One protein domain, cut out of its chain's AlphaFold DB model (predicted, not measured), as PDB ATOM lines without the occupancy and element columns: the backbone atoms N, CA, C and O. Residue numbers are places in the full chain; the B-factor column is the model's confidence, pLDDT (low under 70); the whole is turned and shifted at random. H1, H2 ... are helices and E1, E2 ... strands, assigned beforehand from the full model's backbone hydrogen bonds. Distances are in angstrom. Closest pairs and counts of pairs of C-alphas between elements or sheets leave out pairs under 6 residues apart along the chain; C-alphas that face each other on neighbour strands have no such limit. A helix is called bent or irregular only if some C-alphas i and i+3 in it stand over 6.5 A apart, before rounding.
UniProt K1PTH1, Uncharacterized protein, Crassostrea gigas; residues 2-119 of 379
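This is residues 2 to 119 of the 379 residues of an uncharacterized protein of Crassostrea gigas (UniProt K1PTH1). A long, narrow, strongly twisted sheet of six strands makes the body, with the long strands E2 and E3 reaching out as a hairpin at one end and the single helix H1 at the other end, where residues 113 to 119 of H1 stick out free. The long strands E6, E2 and E3 run side by side, with E1 along the edge beside E6 and the short strands E4 and E5 beyond E3. The printed part has 118 residues, with six named strands and one named helix in the order E1, E2, E3, E4, E5, E6, H1; across the mixed sheet the order is E1, E6, E2, E3, E4, E5, E1 and E6 being parallel and the other neighbours antiparallel. The class is mixed, helices and strands. The whole is loose, with a radius of gyration of the C-alphas of 17.3 A, and elongated, spanning 55 by 29 by 26 A.

In the sheet, E2, residues 22 to 35, and E3, residues 42 to 52, form an antiparallel hairpin at 161 degrees between their directions, with N 28 and O 49 2.9 A apart, within hydrogen-bond range. On the other side of E2 is E6, residues 94 to 105, antiparallel to it at 149 degrees, with N 25 and O 101 2.8 A apart and N 31 and O 94 3.0 A apart. E2 bends by 57 degrees at residue 32, and E6 bends by 60 degrees at residue 97. The edge strand E1, residues 4 to 9, is parallel to E6 at 35 degrees, with N 7 and O 102 2.8 A apart. E4, residues 68 to 71, forms a hairpin with E3, antiparallel at 154 degrees, with N 70 and O 48 2.8 A apart. E5, residues 86 to 88, the other edge strand, forms a hairpin with E4, antiparallel at 124 degrees, with N 88 and O 69 2.8 A apart. E2, E3, E4 and E5 make a meander, each strand the antiparallel neighbour of the one before. E1 and E5 are apart, and from edge to edge the strands' lines turn by 144 degrees. H1, residues 106 to 119, is on the sheet at a height of 10.1 A, giving two layers, a helix on one face of a sheet. It lies over E6 and runs along the strands, at 18 degrees to E6 on the local plane. The closest C-alphas of H1 and E1 are those of Glu 106 and Val 8, 5.7 A apart. H1 is irregular, with C-alphas 115 and 118 7.5 A apart, and 6 of its 10 O i to N i+4 pairs are within hydrogen-bond range.

E2, the longest strand by residues, measures 38.2 A from first to last C-alpha; C-alpha 22 is at (13.288, -26.200, 11.066), and C-alpha 35 is at (-10.405, -52.354, -3.526). E3 measures 31.1 A and E6 32.1 A. E1 is 15.9 A long, E4 10.4 A and E5 6.4 A. H1 measures 19.5 A and ends at C-alpha 119, at (4.179, -13.083, 5.678).

The two C-alphas farthest apart are those of Pro 39 and Arg 114, 55.6 A. The printed part has no cut. The links E1 to E2, E3 to E4 and E4 to E5 are long, with 12, 15 and 14 residues. E2 to E3 is a short link, and E5 to E6 and E6 to H1 are tight. The mean pLDDT of the printed part is 82.5; residues 54 to 66, residues 78 to 80 and residue 83 are under 70.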
ATOM      1  N   PHE A   2      -7.130 -24.165   4.951       80.19
ATOM      2  CA  PHE A   2      -5.882 -23.547   5.416       80.19
ATOM      3  C   PHE A   2      -4.804 -23.645   4.330       80.19
ATOM      4  O   PHE A   2      -4.799 -24.591   3.550       80.19
ATOM      5  N   SER A   3      -3.917 -22.652   4.260       86.38
ATOM      6  CA  SER A   3      -2.808 -22.617   3.294       86.38
ATOM      7  C   SER A   3      -1.462 -22.999   3.907       86.38
ATOM      8  O   SER A   3      -0.506 -23.247   3.174       86.38
ATOM      9  N   LYS A   4      -1.367 -22.998   5.241       88.94
ATOM     10  CA  LYS A   4      -0.149 -23.295   5.990       88.94
ATOM     11  C   LYS A   4      -0.498 -23.936   7.334       88.94
ATOM     12  O   LYS A   4      -1.467 -23.519   7.963       88.94
ATOM     13  N   VAL A   5       0.295 -24.915   7.746       92.19
ATOM     14  CA  VAL A   5       0.300 -25.544   9.068       92.19
ATOM     15  C   VAL A   5       1.699 -25.360   9.637       92.19
ATOM     16  O   VAL A   5       2.679 -25.569   8.924       92.19
ATOM     17  N   ILE A   6       1.780 -24.925  10.890       92.75
ATOM     18  CA  ILE A   6       3.045 -24.757  11.600       92.75
ATOM     19  C   ILE A   6       2.984 -25.652  12.823       92.75
ATOM     20  O   ILE A   6       2.158 -25.423  13.704       92.75
ATOM     21  N   TRP A   7       3.844 -26.659  12.857       95.06
ATOM     22  CA  TRP A   7       4.013 -27.539  13.997       95.06
ATOM     23  C   TRP A   7       5.214 -27.054  14.801       95.06
ATOM     24  O   TRP A   7       6.360 -27.164  14.365       95.06
ATOM     25  N   VAL A   8       4.946 -26.504  15.987       96.06
ATOM     26  CA  VAL A   8       5.997 -26.201  16.959       96.06
ATOM     27  C   VAL A   8       6.221 -27.415  17.846       96.06
ATOM     28  O   VAL A   8       5.325 -27.800  18.595       96.06
ATOM     29  N   TRP A   9       7.397 -28.025  17.755       94.69
ATOM     30  CA  TRP A   9       7.713 -29.254  18.479       94.69
ATOM     31  C   TRP A   9       8.706 -29.000  19.627       94.69
ATOM     32  O   TRP A   9       9.514 -28.062  19.582       94.69
ATOM     33  N   PRO A  10       8.630 -29.795  20.705       93.81
ATOM     34  CA  PRO A  10       9.387 -29.561  21.924       93.81
ATOM     35  C   PRO A  10      10.806 -30.129  21.842       93.81
ATOM     36  O   PRO A  10      11.029 -31.189  21.273       93.81
ATOM     37  N   ARG A  11      11.794 -29.509  22.494       90.94
ATOM     38  CA  ARG A  11      13.201 -29.935  22.387       90.94
ATOM     39  C   ARG A  11      13.452 -31.391  22.795       90.94
ATOM     40  O   ARG A  11      14.394 -32.001  22.296       90.94
ATOM     41  N   TRP A  12      12.645 -31.947  23.697       91.44
ATOM     42  CA  TRP A  12      12.775 -33.352  24.087       91.44
ATOM     43  C   TRP A  12      12.446 -34.320  22.933       91.44
ATOM     44  O   TRP A  12      12.930 -35.448  22.949       91.44
ATOM     45  N   ASP A  13      11.720 -33.867  21.906       90.50
ATOM     46  CA  ASP A  13      11.312 -34.654  20.737       90.50
ATOM     47  C   ASP A  13      12.259 -34.503  19.528       90.50
ATOM     48  O   ASP A  13      12.008 -35.010  18.439       90.50
ATOM     49  N   GLN A  14      13.408 -33.840  19.715       89.81
ATOM     50  CA  GLN A  14      14.375 -33.519  18.654       89.81
ATOM     51  C   GLN A  14      14.786 -34.719  17.779       89.81
ATOM     52  O   GLN A  14      15.035 -34.561  16.581       89.81
ATOM     53  N   VAL A  15      14.847 -35.920  18.359       86.88
ATOM     54  CA  VAL A  15      15.234 -37.148  17.650       86.88
ATOM     55  C   VAL A  15      14.211 -37.531  16.575       86.88
ATOM     56  O   VAL A  15      14.611 -37.962  15.494       86.88
ATOM     57  N   ASN A  16      12.913 -37.330  16.831       84.94
ATOM     58  CA  ASN A  16      11.853 -37.622  15.860       84.94
ATOM     59  C   ASN A  16      11.859 -36.645  14.673       84.94
ATOM     60  O   ASN A  16      11.367 -36.983  13.598       84.94
ATOM     61  N   HIS A  17      12.510 -35.490  14.828       85.19
ATOM     62  CA  HIS A  17      12.666 -34.467  13.792       85.19
ATOM     63  C   HIS A  17      14.048 -34.487  13.113       85.19
ATOM     64  O   HIS A  17      14.477 -33.489  12.532       85.19
ATOM     65  N   GLU A  18      14.773 -35.613  13.165       85.38
ATOM     66  CA  GLU A  18      16.083 -35.790  12.509       85.38
ATOM     67  C   GLU A  18      17.110 -34.690  12.878       85.38
ATOM     68  O   GLU A  18      17.933 -34.302  12.046       85.38
ATOM     69  N   ASP A  19      17.035 -34.139  14.100       82.50
ATOM     70  CA  ASP A  19      17.844 -33.001  14.568       82.50
ATOM     71  C   ASP A  19      17.688 -31.698  13.747       82.50
ATOM     72  O   ASP A  19      18.485 -30.760  13.876       82.50
ATOM     73  N   LYS A  20      16.657 -31.594  12.901       85.50
ATOM     74  CA  LYS A  20      16.376 -30.393  12.107       85.50
ATOM     75  C   LYS A  20      15.518 -29.426  12.901       85.50
ATOM     76  O   LYS A  20      14.310 -29.585  12.989       85.50
ATOM     77  N   ALA A  21      16.126 -28.345  13.379       89.31
ATOM     78  CA  ALA A  21      15.418 -27.290  14.110       89.31
ATOM     79  C   ALA A  21      14.304 -26.589  13.295       89.31
ATOM     80  O   ALA A  21      13.437 -25.929  13.862       89.31
ATOM     81  N   ARG A  22      14.333 -26.702  11.962       91.00
ATOM     82  CA  ARG A  22      13.288 -26.200  11.066       91.00
ATOM     83  C   ARG A  22      13.249 -27.033   9.787       91.00
ATOM     84  O   ARG A  22      14.299 -27.225   9.167       91.00
ATOM     85  N   ASP A  23      12.068 -27.470   9.371       89.38
ATOM     86  CA  ASP A  23      11.846 -28.105   8.067       89.38
ATOM     87  C   ASP A  23      10.585 -27.541   7.408       89.38
ATOM     88  O   ASP A  23       9.626 -27.165   8.080       89.38
ATOM     89  N   LEU A  24      10.605 -27.449   6.081       89.25
ATOM     90  CA  LEU A  24       9.496 -26.928   5.289       89.25
ATOM     91  C   LEU A  24       9.170 -27.918   4.180       89.25
ATOM     92  O   LEU A  24      10.037 -28.329   3.401       89.25
ATOM     93  N   SER A  25       7.895 -28.246   4.062       90.19
ATOM     94  CA  SER A  25       7.377 -29.103   3.013       90.19
ATOM     95  C   SER A  25       6.056 -28.590   2.460       90.19
ATOM     96  O   SER A  25       5.356 -27.775   3.057       90.19
ATOM     97  N   GLU A  26       5.725 -29.052   1.263       92.00
ATOM     98  CA  GLU A  26       4.388 -28.945   0.705       92.00
ATOM     99  C   GLU A  26       3.696 -30.298   0.861       92.00
ATOM    100  O   GLU A  26       4.216 -31.337   0.437       92.00
ATOM    101  N   ILE A  27       2.515 -30.283   1.474       92.19
ATOM    102  CA  ILE A  27       1.671 -31.461   1.628       92.19
ATOM    103  C   ILE A  27       0.483 -31.323   0.687       92.19
ATOM    104  O   ILE A  27      -0.303 -30.379   0.770       92.19
ATOM    105  N   ASN A  28       0.332 -32.311  -0.190       93.00
ATOM    106  CA  ASN A  28      -0.831 -32.452  -1.050       93.00
ATOM    107  C   ASN A  28      -1.739 -33.547  -0.489       93.00
ATOM    108  O   ASN A  28      -1.321 -34.697  -0.368       93.00
ATOM    109  N   VAL A  29      -2.986 -33.208  -0.176       93.31
ATOM    110  CA  VAL A  29      -3.991 -34.147   0.325       93.31
ATOM    111  C   VAL A  29      -5.029 -34.401  -0.755       93.31
ATOM    112  O   VAL A  29      -5.536 -33.492  -1.418       93.31
ATOM    113  N   GLY A  30      -5.364 -35.669  -0.923       94.44
ATOM    114  CA  GLY A  30      -6.298 -36.116  -1.928       94.44
ATOM    115  C   GLY A  30      -6.996 -37.402  -1.540       94.44
ATOM    116  O   GLY A  30      -7.055 -37.813  -0.378       94.44
ATOM    117  N   TRP A  31      -7.544 -38.055  -2.552       94.25
ATOM    118  CA  TRP A  31      -8.203 -39.338  -2.392       94.25
ATOM    119  C   TRP A  31      -7.977 -40.243  -3.592       94.25
ATOM    120  O   TRP A  31      -7.707 -39.799  -4.706       94.25
ATOM    121  N   LEU A  32      -8.169 -41.536  -3.374       94.12
ATOM    122  CA  LEU A  32      -8.199 -42.537  -4.429       94.12
ATOM    123  C   LEU A  32      -9.234 -43.618  -4.124       94.12
ATOM    124  O   LEU A  32      -9.742 -43.722  -3.006       94.12
ATOM    125  N   MET A  33      -9.560 -44.412  -5.141       91.75
ATOM    126  CA  MET A  33     -10.427 -45.578  -4.992       91.75
ATOM    127  C   MET A  33      -9.566 -46.822  -4.800       91.75
ATOM    128  O   MET A  33      -8.749 -47.138  -5.662       91.75
ATOM    129  N   VAL A  34      -9.788 -47.533  -3.702       88.00
ATOM    130  CA  VAL A  34      -9.108 -48.786  -3.354       88.00
ATOM    131  C   VAL A  34     -10.097 -49.939  -3.331       88.00
ATOM    132  O   VAL A  34     -11.291 -49.739  -3.085       88.00
ATOM    133  N   ASP A  35      -9.603 -51.140  -3.609       84.69
ATOM    134  CA  ASP A  35     -10.405 -52.354  -3.526       84.69
ATOM    135  C   ASP A  35     -10.732 -52.696  -2.064       84.69
ATOM    136  O   ASP A  35     -10.087 -52.228  -1.123       84.69
ATOM    137  N   THR A  36     -11.786 -53.483  -1.870       77.38
ATOM    138  CA  THR A  36     -12.247 -53.922  -0.548       77.38
ATOM    139  C   THR A  36     -12.354 -55.443  -0.493       77.38
ATOM    140  O   THR A  36     -12.236 -56.124  -1.511       77.38
ATOM    141  N   LEU A  37     -12.625 -55.981   0.701       77.25
ATOM    142  CA  LEU A  37     -12.928 -57.405   0.904       77.25
ATOM    143  C   LEU A  37     -14.146 -57.888   0.100       77.25
ATOM    144  O   LEU A  37     -14.291 -59.089  -0.117       77.25
ATOM    145  N   ILE A  38     -15.020 -56.977  -0.341       76.25
ATOM    146  CA  ILE A  38     -16.180 -57.302  -1.167       76.25
ATOM    147  C   ILE A  38     -15.776 -57.152  -2.643       76.25
ATOM    148  O   ILE A  38     -15.489 -56.035  -3.088       76.25
ATOM    149  N   PRO A  39     -15.779 -58.240  -3.438       76.94
ATOM    150  CA  PRO A  39     -15.395 -58.180  -4.845       76.94
ATOM    151  C   PRO A  39     -16.194 -57.119  -5.611       76.94
ATOM    152  O   PRO A  39     -17.417 -57.052  -5.495       76.94
ATOM    153  N   LYS A  40     -15.502 -56.316  -6.429       76.62
ATOM    154  CA  LYS A  40     -16.049 -55.197  -7.234       76.62
ATOM    155  C   LYS A  40     -16.524 -53.971  -6.443       76.62
ATOM    156  O   LYS A  40     -16.890 -52.975  -7.068       76.62
ATOM    157  N   MET A  41     -16.492 -53.992  -5.112       80.19
ATOM    158  CA  MET A  41     -16.757 -52.803  -4.307       80.19
ATOM    159  C   MET A  41     -15.453 -52.040  -4.081       80.19
ATOM    160  O   MET A  41     -14.499 -52.572  -3.510       80.19
ATOM    161  N   LYS A  42     -15.431 -50.775  -4.510       84.25
ATOM    162  CA  LYS A  42     -14.329 -49.849  -4.241       84.25
ATOM    163  C   LYS A  42     -14.718 -48.865  -3.153       84.25
ATOM    164  O   LYS A  42     -15.856 -48.396  -3.116       84.25
ATOM    165  N   ARG A  43     -13.762 -48.502  -2.306       85.44
ATOM    166  CA  ARG A  43     -13.930 -47.485  -1.266       85.44
ATOM    167  C   ARG A  43     -13.010 -46.304  -1.543       85.44
ATOM    168  O   ARG A  43     -11.900 -46.476  -2.036       85.44
ATOM    169  N   ARG A  44     -13.478 -45.100  -1.218       87.69
ATOM    170  CA  ARG A  44     -12.640 -43.900  -1.195       87.69
ATOM    171  C   ARG A  44     -11.742 -43.946   0.040       87.69
ATOM    172  O   ARG A  44     -12.250 -44.124   1.145       87.69
ATOM    173  N   THR A  45     -10.442 -43.771  -0.147       88.44
ATOM    174  CA  THR A  45      -9.474 -43.590   0.943       88.44
ATOM    175  C   THR A  45      -8.691 -42.298   0.741       88.44
ATOM    176  O   THR A  45      -8.590 -41.812  -0.390       88.44
ATOM    177  N   PHE A  46      -8.170 -41.740   1.831       91.06
ATOM    178  CA  PHE A  46      -7.321 -40.554   1.801       91.06
ATOM    179  C   PHE A  46      -5.901 -40.916   1.380       91.06
ATOM    180  O   PHE A  46      -5.385 -41.984   1.725       91.06
ATOM    181  N   CYS A  47      -5.276 -40.001   0.652       92.19
ATOM    182  CA  CYS A  47      -3.859 -40.045   0.338       92.19
ATOM    183  C   CYS A  47      -3.211 -38.690   0.595       92.19
ATOM    184  O   CYS A  47      -3.859 -37.648   0.494       92.19
ATOM    185  N   PHE A  48      -1.932 -38.736   0.935       92.94
ATOM    186  CA  PHE A  48      -1.095 -37.591   1.242       92.94
ATOM    187  C   PHE A  48       0.226 -37.741   0.493       92.94
ATOM    188  O   PHE A  48       0.814 -38.819   0.479       92.94
ATOM    189  N   CYS A  49       0.667 -36.674  -0.161       92.19
ATOM    190  CA  CYS A  49       1.941 -36.602  -0.858       92.19
ATOM    191  C   CYS A  49       2.801 -35.525  -0.220       92.19
ATOM    192  O   CYS A  49       2.376 -34.372  -0.137       92.19
ATOM    193  N   HIS A  50       3.998 -35.909   0.202       89.62
ATOM    194  CA  HIS A  50       4.949 -35.030   0.856       89.62
ATOM    195  C   HIS A  50       6.036 -34.603  -0.130       89.62
ATOM    196  O   HIS A  50       6.724 -35.442  -0.715       89.62
ATOM    197  N   HIS A  51       6.210 -33.294  -0.291       87.19
ATOM    198  CA  HIS A  51       7.266 -32.705  -1.102       87.19
ATOM    199  C   HIS A  51       8.159 -31.837  -0.211       87.19
ATOM    200  O   HIS A  51       7.746 -30.768   0.236       87.19
ATOM    201  N   SER A  52       9.374 -32.303   0.093       81.12
ATOM    202  CA  SER A  52      10.312 -31.513   0.901       81.12
ATOM    203  C   SER A  52      10.788 -30.299   0.105       81.12
ATOM    204  O   SER A  52      11.289 -30.438  -1.009       81.12
ATOM    205  N   LEU A  53      10.643 -29.114   0.696       77.75
ATOM    206  CA  LEU A  53      11.088 -27.837   0.134       77.75
ATOM    207  C   LEU A  53      12.431 -27.385   0.731       77.75
ATOM    208  O   LEU A  53      12.867 -26.261   0.483       77.75
ATOM    209  N   SER A  54      13.080 -28.246   1.525       63.56
ATOM    210  CA  SER A  54      14.308 -27.941   2.261       63.56
ATOM    211  C   SER A  54      15.383 -27.289   1.382       63.56
ATOM    212  O   SER A  54      15.806 -27.817   0.351       63.56
ATOM    213  N   THR A  55      15.857 -26.126   1.833       52.59
ATOM    214  CA  THR A  55      16.843 -25.270   1.159       52.59
ATOM    215  C   THR A  55      18.294 -25.532   1.579       52.59
ATOM    216  O   THR A  55      19.199 -24.830   1.119       52.59
ATOM    217  N   ASN A  56      18.573 -26.526   2.433       47.34
ATOM    218  CA  ASN A  56      19.929 -26.757   2.944       47.34
ATOM    219  C   ASN A  56      20.791 -27.586   1.980       47.34
ATOM    220  O   ASN A  56      20.949 -28.795   2.115       47.34
ATOM    221  N   LYS A  57      21.442 -26.885   1.045       44.44
ATOM    222  CA  LYS A  57      22.495 -27.411   0.154       44.44
ATOM    223  C   LYS A  57      23.823 -27.772   0.853       44.44
ATOM    224  O   LYS A  57      24.763 -28.136   0.157       44.44
ATOM    225  N   ASN A  58      23.940 -27.657   2.183       40.28
ATOM    226  CA  ASN A  58      25.243 -27.645   2.873       40.28
ATOM    227  C   ASN A  58      25.486 -28.737   3.928       40.28
ATOM    228  O   ASN A  58      26.446 -28.644   4.687       40.28
ATOM    229  N   THR A  59      24.688 -29.798   3.962       40.78
ATOM    230  CA  THR A  59      25.045 -31.004   4.723       40.78
ATOM    231  C   THR A  59      25.069 -32.192   3.778       40.78
ATOM    232  O   THR A  59      24.061 -32.478   3.138       40.78
ATOM    233  N   ASP A  60      26.211 -32.881   3.726       38.00
ATOM    234  CA  ASP A  60      26.593 -34.034   2.882       38.00
ATOM    235  C   ASP A  60      25.725 -35.308   3.070       38.00
ATOM    236  O   ASP A  60      26.143 -36.441   2.836       38.00
ATOM    237  N   ARG A  61      24.482 -35.136   3.521       37.31
ATOM    238  CA  ARG A  61      23.431 -36.151   3.623       37.31
ATOM    239  C   ARG A  61      22.082 -35.586   3.177       37.31
ATOM    240  O   ARG A  61      21.053 -35.901   3.768       37.31
ATOM    241  N   SER A  62      22.068 -34.757   2.130       36.44
ATOM    242  CA  SER A  62      20.830 -34.420   1.425       36.44
ATOM    243  C   SER A  62      20.320 -35.674   0.708       36.44
ATOM    244  O   SER A  62      20.533 -35.873  -0.490       36.44
ATOM    245  N   VAL A  63      19.660 -36.560   1.451       40.66
ATOM    246  CA  VAL A  63      18.706 -37.479   0.847       40.66
ATOM    247  C   VAL A  63      17.648 -36.566   0.252       40.66
ATOM    248  O   VAL A  63      16.862 -35.965   0.980       40.66
ATOM    249  N   ASN A  64      17.693 -36.389  -1.069       41.44
ATOM    250  CA  ASN A  64      16.574 -35.867  -1.833       41.44
ATOM    251  C   ASN A  64      15.368 -36.726  -1.439       41.44
ATOM    252  O   ASN A  64      15.222 -37.829  -1.967       41.44
ATOM    253  N   LYS A  65      14.547 -36.280  -0.479       52.72
ATOM    254  CA  LYS A  65      13.245 -36.894  -0.206       52.72
ATOM    255  C   LYS A  65      12.393 -36.571  -1.431       52.72
ATOM    256  O   LYS A  65      11.730 -35.540  -1.508       52.72
ATOM    257  N   THR A  66      12.550 -37.415  -2.449       61.16
ATOM    258  CA  THR A  66      11.714 -37.493  -3.639       61.16
ATOM    259  C   THR A  66      10.267 -37.521  -3.188       61.16
ATOM    260  O   THR A  66       9.964 -38.198  -2.210       61.16
ATOM    261  N   GLU A  67       9.411 -36.774  -3.881       76.38
ATOM    262  CA  GLU A  67       7.969 -36.736  -3.639       76.38
ATOM    263  C   GLU A  67       7.431 -38.140  -3.323       76.38
ATOM    264  O   GLU A  67       7.450 -39.027  -4.176       76.38
ATOM    265  N   GLU A  68       6.999 -38.347  -2.080       87.62
ATOM    266  CA  GLU A  68       6.487 -39.632  -1.617       87.62
ATOM    267  C   GLU A  68       5.005 -39.480  -1.309       87.62
ATOM    268  O   GLU A  68       4.598 -38.614  -0.533       87.62
ATOM    269  N   CYS A  69       4.195 -40.324  -1.937       92.00
ATOM    270  CA  CYS A  69       2.764 -40.367  -1.718       92.00
ATOM    271  C   CYS A  69       2.390 -41.639  -0.982       92.00
ATOM    272  O   CYS A  69       2.819 -42.734  -1.347       92.00
ATOM    273  N   ARG A  70       1.529 -41.502   0.019       92.94
ATOM    274  CA  ARG A  70       1.007 -42.617   0.798       92.94
ATOM    275  C   ARG A  70      -0.498 -42.517   0.938       92.94
ATOM    276  O   ARG A  70      -1.097 -41.455   0.779       92.94
ATOM    277  N   ARG A  71      -1.125 -43.647   1.235       90.94
ATOM    278  CA  ARG A  71      -2.537 -43.734   1.617       90.94
ATOM    279  C   ARG A  71      -2.699 -44.493   2.917       90.94
ATOM    280  O   ARG A  71      -1.866 -45.331   3.264       90.94
ATOM    281  N   LEU A  72      -3.833 -44.276   3.576       82.88
ATOM    282  CA  LEU A  72      -4.200 -45.093   4.726       82.88
ATOM    283  C   LEU A  72      -4.390 -46.569   4.306       82.88
ATOM    284  O   LEU A  72      -4.930 -46.829   3.214       82.88
ATOM    285  N   PRO A  73      -3.959 -47.534   5.143       80.75
ATOM    286  CA  PRO A  73      -4.231 -48.949   4.926       80.75
ATOM    287  C   PRO A  73      -5.739 -49.224   4.861       80.75
ATOM    288  O   PRO A  73      -6.554 -48.544   5.485       80.75
ATOM    289  N   THR A  74      -6.122 -50.225   4.079       78.31
ATOM    290  CA  THR A  74      -7.508 -50.692   3.949       78.31
ATOM    291  C   THR A  74      -7.781 -51.885   4.856       78.31
ATOM    292  O   THR A  74      -6.867 -52.473   5.413       78.31
ATOM    293  N   SER A  75      -9.040 -52.328   4.942       70.00
ATOM    294  CA  SER A  75      -9.403 -53.554   5.673       70.00
ATOM    295  C   SER A  75      -8.780 -54.839   5.103       70.00
ATOM    296  O   SER A  75      -8.904 -55.892   5.717       70.00
ATOM    297  N   LEU A  76      -8.189 -54.779   3.903       74.25
ATOM    298  CA  LEU A  76      -7.441 -55.884   3.300       74.25
ATOM    299  C   LEU A  76      -6.004 -55.969   3.826       74.25
ATOM    300  O   LEU A  76      -5.351 -56.997   3.670       74.25
ATOM    301  N   GLU A  77      -5.509 -54.888   4.419       79.19
ATOM    302  CA  GLU A  77      -4.123 -54.716   4.822       79.19
ATOM    303  C   GLU A  77      -4.069 -54.660   6.345       79.19
ATOM    304  O   GLU A  77      -4.844 -53.953   6.991       79.19
ATOM    305  N   ARG A  78      -3.150 -55.408   6.953       68.94
ATOM    306  CA  ARG A  78      -2.948 -55.292   8.396       68.94
ATOM    307  C   ARG A  78      -2.222 -53.981   8.657       68.94
ATOM    308  O   ARG A  78      -1.129 -53.773   8.150       68.94
ATOM    309  N   GLN A  79      -2.817 -53.116   9.473       66.31
ATOM    310  CA  GLN A  79      -2.240 -51.813   9.820       66.31
ATOM    311  C   GLN A  79      -0.816 -51.934  10.397       66.31
ATOM    312  O   GLN A  79       0.027 -51.096  10.108       66.31
ATOM    313  N   ALA A  80      -0.532 -53.012  11.138       66.50
ATOM    314  CA  ALA A  80       0.798 -53.307  11.677       66.50
ATOM    315  C   ALA A  80       1.880 -53.502  10.597       66.50
ATOM    316  O   ALA A  80       3.045 -53.224  10.856       66.50
ATOM    317  N   ASP A  81       1.498 -53.941   9.393       74.75
ATOM    318  CA  ASP A  81       2.428 -54.137   8.275       74.75
ATOM    319  C   ASP A  81       2.748 -52.796   7.564       74.75
ATOM    320  O   ASP A  81       3.706 -52.714   6.799       74.75
ATOM    321  N   PHE A  82       1.968 -51.734   7.823       75.00
ATOM    322  CA  PHE A  82       2.079 -50.418   7.176       75.00
ATOM    323  C   PHE A  82       1.874 -49.269   8.182       75.00
ATOM    324  O   PHE A  82       0.897 -48.519   8.061       75.00
ATOM    325  N   PRO A  83       2.771 -49.102   9.170       67.56
ATOM    326  CA  PRO A  83       2.597 -48.125  10.251       67.56
ATOM    327  C   PRO A  83       2.507 -46.676   9.744       67.56
ATOM    328  O   PRO A  83       1.729 -45.885  10.265       67.56
ATOM    329  N   GLU A  84       3.231 -46.354   8.673       73.38
ATOM    330  CA  GLU A  84       3.238 -45.035   8.023       73.38
ATOM    331  C   GLU A  84       2.287 -44.953   6.808       73.38
ATOM    332  O   GLU A  84       2.280 -43.973   6.064       73.38
ATOM    333  N   GLY A  85       1.501 -46.002   6.553       84.44
ATOM    334  CA  GLY A  85       0.639 -46.120   5.377       84.44
ATOM    335  C   GLY A  85       1.298 -46.781   4.163       84.44
ATOM    336  O   GLY A  85       2.473 -47.146   4.164       84.44
ATOM    337  N   VAL A  86       0.499 -46.972   3.112       88.69
ATOM    338  CA  VAL A  86       0.891 -47.694   1.894       88.69
ATOM    339  C   VAL A  86       1.393 -46.707   0.847       88.69
ATOM    340  O   VAL A  86       0.643 -45.813   0.452       88.69
ATOM    341  N   VAL A  87       2.629 -46.890   0.375       91.38
ATOM    342  CA  VAL A  87       3.232 -46.070  -0.689       91.38
ATOM    343  C   VAL A  87       2.477 -46.263  -2.007       91.38
ATOM    344  O   VAL A  87       2.156 -47.387  -2.400       91.38
ATOM    345  N   ILE A  88       2.183 -45.161  -2.692       92.50
ATOM    346  CA  ILE A  88       1.448 -45.126  -3.961       92.50
ATOM    347  C   ILE A  88       2.126 -44.189  -4.964       92.50
ATOM    348  O   ILE A  88       2.845 -43.266  -4.594       92.50
ATOM    349  N   ASP A  89       1.844 -44.385  -6.252       90.44
ATOM    350  CA  ASP A  89       2.229 -43.414  -7.279       90.44
ATOM    351  C   ASP A  89       1.379 -42.143  -7.138       90.44
ATOM    352  O   ASP A  89       0.147 -42.214  -7.051       90.44
ATOM    353  N   ARG A  90       2.020 -40.973  -7.169       89.81
ATOM    354  CA  ARG A  90       1.373 -39.657  -7.084       89.81
ATOM    355  C   ARG A  90       0.159 -39.509  -7.998       89.81
ATOM    356  O   ARG A  90      -0.865 -38.984  -7.575       89.81
ATOM    357  N   LYS A  91       0.235 -40.000  -9.238       92.06
ATOM    358  CA  LYS A  91      -0.837 -39.884 -10.244       92.06
ATOM    359  C   LYS A  91      -2.111 -40.618  -9.834       92.06
ATOM    360  O   LYS A  91      -3.173 -40.344 -10.387       92.06
ATOM    361  N   THR A  92      -2.018 -41.557  -8.893       93.19
ATOM    362  CA  THR A  92      -3.187 -42.266  -8.360       93.19
ATOM    363  C   THR A  92      -3.948 -41.442  -7.324       93.19
ATOM    364  O   THR A  92      -5.152 -41.648  -7.160       93.19
ATOM    365  N   CYS A  93      -3.282 -40.490  -6.666       94.38
ATOM    366  CA  CYS A  93      -3.884 -39.607  -5.681       94.38
ATOM    367  C   CYS A  93      -4.539 -38.405  -6.373       94.38
ATOM    368  O   CYS A  93      -3.872 -37.564  -6.973       94.38
ATOM    369  N   LYS A  94      -5.868 -38.305  -6.291       95.38
ATOM    370  CA  LYS A  94      -6.609 -37.133  -6.775       95.38
ATOM    371  C   LYS A  94      -6.510 -36.030  -5.732       95.38
ATOM    372  O   LYS A  94      -7.269 -36.040  -4.763       95.38
ATOM    373  N   ILE A  95      -5.537 -35.143  -5.914       93.62
ATOM    374  CA  ILE A  95      -5.281 -34.017  -5.014       93.62
ATOM    375  C   ILE A  95      -6.467 -33.051  -5.035       93.62
ATOM    376  O   ILE A  95      -6.914 -32.633  -6.099       93.62
ATOM    377  N   GLU A  96      -6.955 -32.712  -3.846       94.06
ATOM    378  CA  GLU A  96      -8.037 -31.743  -3.621       94.06
ATOM    379  C   GLU A  96      -7.531 -30.499  -2.880       94.06
ATOM    380  O   GLU A  96      -8.159 -29.444  -2.928       94.06
ATOM    381  N   MET A  97      -6.410 -30.624  -2.163       92.44
ATOM    382  CA  MET A  97      -5.859 -29.574  -1.317       92.44
ATOM    383  C   MET A  97      -4.337 -29.651  -1.289       92.44
ATOM    384  O   MET A  97      -3.772 -30.741  -1.231       92.44
ATOM    385  N   SER A  98      -3.703 -28.485  -1.244       92.62
ATOM    386  CA  SER A  98      -2.266 -28.329  -1.037       92.62
ATOM    387  C   SER A  98      -2.040 -27.262   0.025       92.62
ATOM    388  O   SER A  98      -2.716 -26.228   0.013       92.62
ATOM    389  N   PHE A  99      -1.116 -27.504   0.945       91.62
ATOM    390  CA  PHE A  99      -0.729 -26.534   1.963       91.62
ATOM    391  C   PHE A  99       0.750 -26.674   2.316       91.62
ATOM    392  O   PHE A  99       1.352 -27.733   2.141       91.62
ATOM    393  N   LEU A 100       1.330 -25.593   2.829       91.19
ATOM    394  CA  LEU A 100       2.683 -25.612   3.372       91.19
ATOM    395  C   LEU A 100       2.658 -26.190   4.785       91.19
ATOM    396  O   LEU A 100       1.867 -25.746   5.612       91.19
ATOM    397  N   HIS A 101       3.520 -27.149   5.067       92.06
ATOM    398  CA  HIS A 101       3.743 -27.685   6.399       92.06
ATOM    399  C   HIS A 101       5.133 -27.278   6.856       92.06
ATOM    400  O   HIS A 101       6.117 -27.497   6.153       92.06
ATOM    401  N   GLU A 102       5.203 -26.631   8.008       91.75
ATOM    402  CA  GLU A 102       6.453 -26.164   8.572       91.75
ATOM    403  C   GLU A 102       6.615 -26.701   9.986       91.75
ATOM    404  O   GLU A 102       5.783 -26.438  10.849       91.75
ATOM    405  N   GLU A 103       7.696 -27.429  10.216       94.00
ATOM    406  CA  GLU A 103       8.086 -27.912  11.534       94.00
ATOM    407  C   GLU A 103       9.142 -26.970  12.096       94.00
ATOM    408  O   GLU A 103      10.103 -26.630  11.401       94.00
ATOM    409  N   ILE A 104       8.971 -26.525  13.339       95.12
ATOM    410  CA  ILE A 104       9.872 -25.573  13.992       95.12
ATOM    411  C   ILE A 104      10.118 -26.029  15.425       95.12
ATOM    412  O   ILE A 104       9.175 -26.284  16.171       95.12
ATOM    413  N   SER A 105      11.379 -26.073  15.838       95.75
ATOM    414  CA  SER A 105      11.719 -26.316  17.233       95.75
ATOM    415  C   SER A 105      11.247 -25.160  18.122       95.75
ATOM    416  O   SER A 105      11.274 -23.986  17.737       95.75
ATOM    417  N   GLU A 106      10.822 -25.475  19.345       95.31
ATOM    418  CA  GLU A 106      10.293 -24.481  20.289       95.31
ATOM    419  C   GLU A 106      11.239 -23.297  20.556       95.31
ATOM    420  O   GLU A 106      10.784 -22.171  20.746       95.31
ATOM    421  N   ASP A 107      12.555 -23.520  20.528       94.50
ATOM    422  CA  ASP A 107      13.577 -22.498  20.766       94.50
ATOM    423  C   ASP A 107      13.756 -21.525  19.590       94.50
ATOM    424  O   ASP A 107      14.306 -20.440  19.773       94.50
ATOM    425  N   LEU A 108      13.256 -21.874  18.400       95.19
ATOM    426  CA  LEU A 108      13.260 -21.006  17.220       95.19
ATOM    427  C   LEU A 108      11.897 -20.371  16.929       95.19
ATOM    428  O   LEU A 108      11.841 -19.329  16.272       95.19
ATOM    429  N   ALA A 109      10.806 -20.972  17.406       95.12
ATOM    430  CA  ALA A 109       9.441 -20.576  17.065       95.12
ATOM    431  C   ALA A 109       9.157 -19.088  17.323       95.12
ATOM    432  O   ALA A 109       8.662 -18.394  16.434       95.12
ATOM    433  N   ALA A 110       9.537 -18.563  18.493       94.69
ATOM    434  CA  ALA A 110       9.314 -17.154  18.820       94.69
ATOM    435  C   ALA A 110      10.046 -16.203  17.852       94.69
ATOM    436  O   ALA A 110       9.493 -15.194  17.413       94.69
ATOM    437  N   ASP A 111      11.280 -16.525  17.466       93.56
ATOM    438  CA  ASP A 111      12.050 -15.709  16.528       93.56
ATOM    439  C   ASP A 111      11.497 -15.774  15.105       93.56
ATOM    440  O   ASP A 111      11.467 -14.750  14.415       93.56
ATOM    441  N   VAL A 112      11.040 -16.952  14.669       91.44
ATOM    442  CA  VAL A 112      10.370 -17.112  13.374       91.44
ATOM    443  C   VAL A 112       9.082 -16.296  13.351       91.44
ATOM    444  O   VAL A 112       8.889 -15.507  12.426       91.44
ATOM    445  N   PHE A 113       8.239 -16.390  14.384       91.50
ATOM    446  CA  PHE A 113       6.996 -15.623  14.442       91.50
ATOM    447  C   PHE A 113       7.237 -14.115  14.460       91.50
ATOM    448  O   PHE A 113       6.578 -13.415  13.700       91.50
ATOM    449  N   ARG A 114       8.237 -13.603  15.191       90.38
ATOM    450  CA  ARG A 114       8.571 -12.163  15.161       90.38
ATOM    451  C   ARG A 114       9.029 -11.683  13.783       90.38
ATOM    452  O   ARG A 114       8.644 -10.597  13.358       90.38
ATOM    453  N   LYS A 115       9.886 -12.455  13.107       87.44
ATOM    454  CA  LYS A 115      10.499 -12.056  11.826       87.44
ATOM    455  C   LYS A 115       9.551 -12.221  10.649       87.44
ATOM    456  O   LYS A 115       9.572 -11.416   9.724       87.44
ATOM    457  N   GLU A 116       8.749 -13.276  10.675       83.69
ATOM    458  CA  GLU A 116       7.918 -13.687   9.548       83.69
ATOM    459  C   GLU A 116       6.435 -13.366   9.769       83.69
ATOM    460  O   GLU A 116       5.634 -13.654   8.885       83.69
ATOM    461  N   ALA A 117       6.076 -12.706  10.887       73.62
ATOM    462  CA  ALA A 117       4.726 -12.215  11.204       73.62
ATOM    463  C   ALA A 117       4.035 -11.560   9.999       73.62
ATOM    464  O   ALA A 117       2.831 -11.710   9.798       73.62
ATOM    465  N   GLU A 118       4.803 -10.816   9.199       70.50
ATOM    466  CA  GLU A 118       4.303 -10.058   8.052       70.50
ATOM    467  C   GLU A 118       3.912 -10.925   6.850       70.50
ATOM    468  O   GLU A 118       3.117 -10.492   6.019       70.50
ATOM    469  N   ASN A 119       4.438 -12.147   6.770       73.25
ATOM    470  CA  ASN A 119       4.179 -13.083   5.678       73.25
ATOM    471  C   ASN A 119       2.906 -13.908   5.900       73.25
ATOM    472  O   ASN A 119       2.434 -14.587   4.983       73.25
TER     473      ASN A 119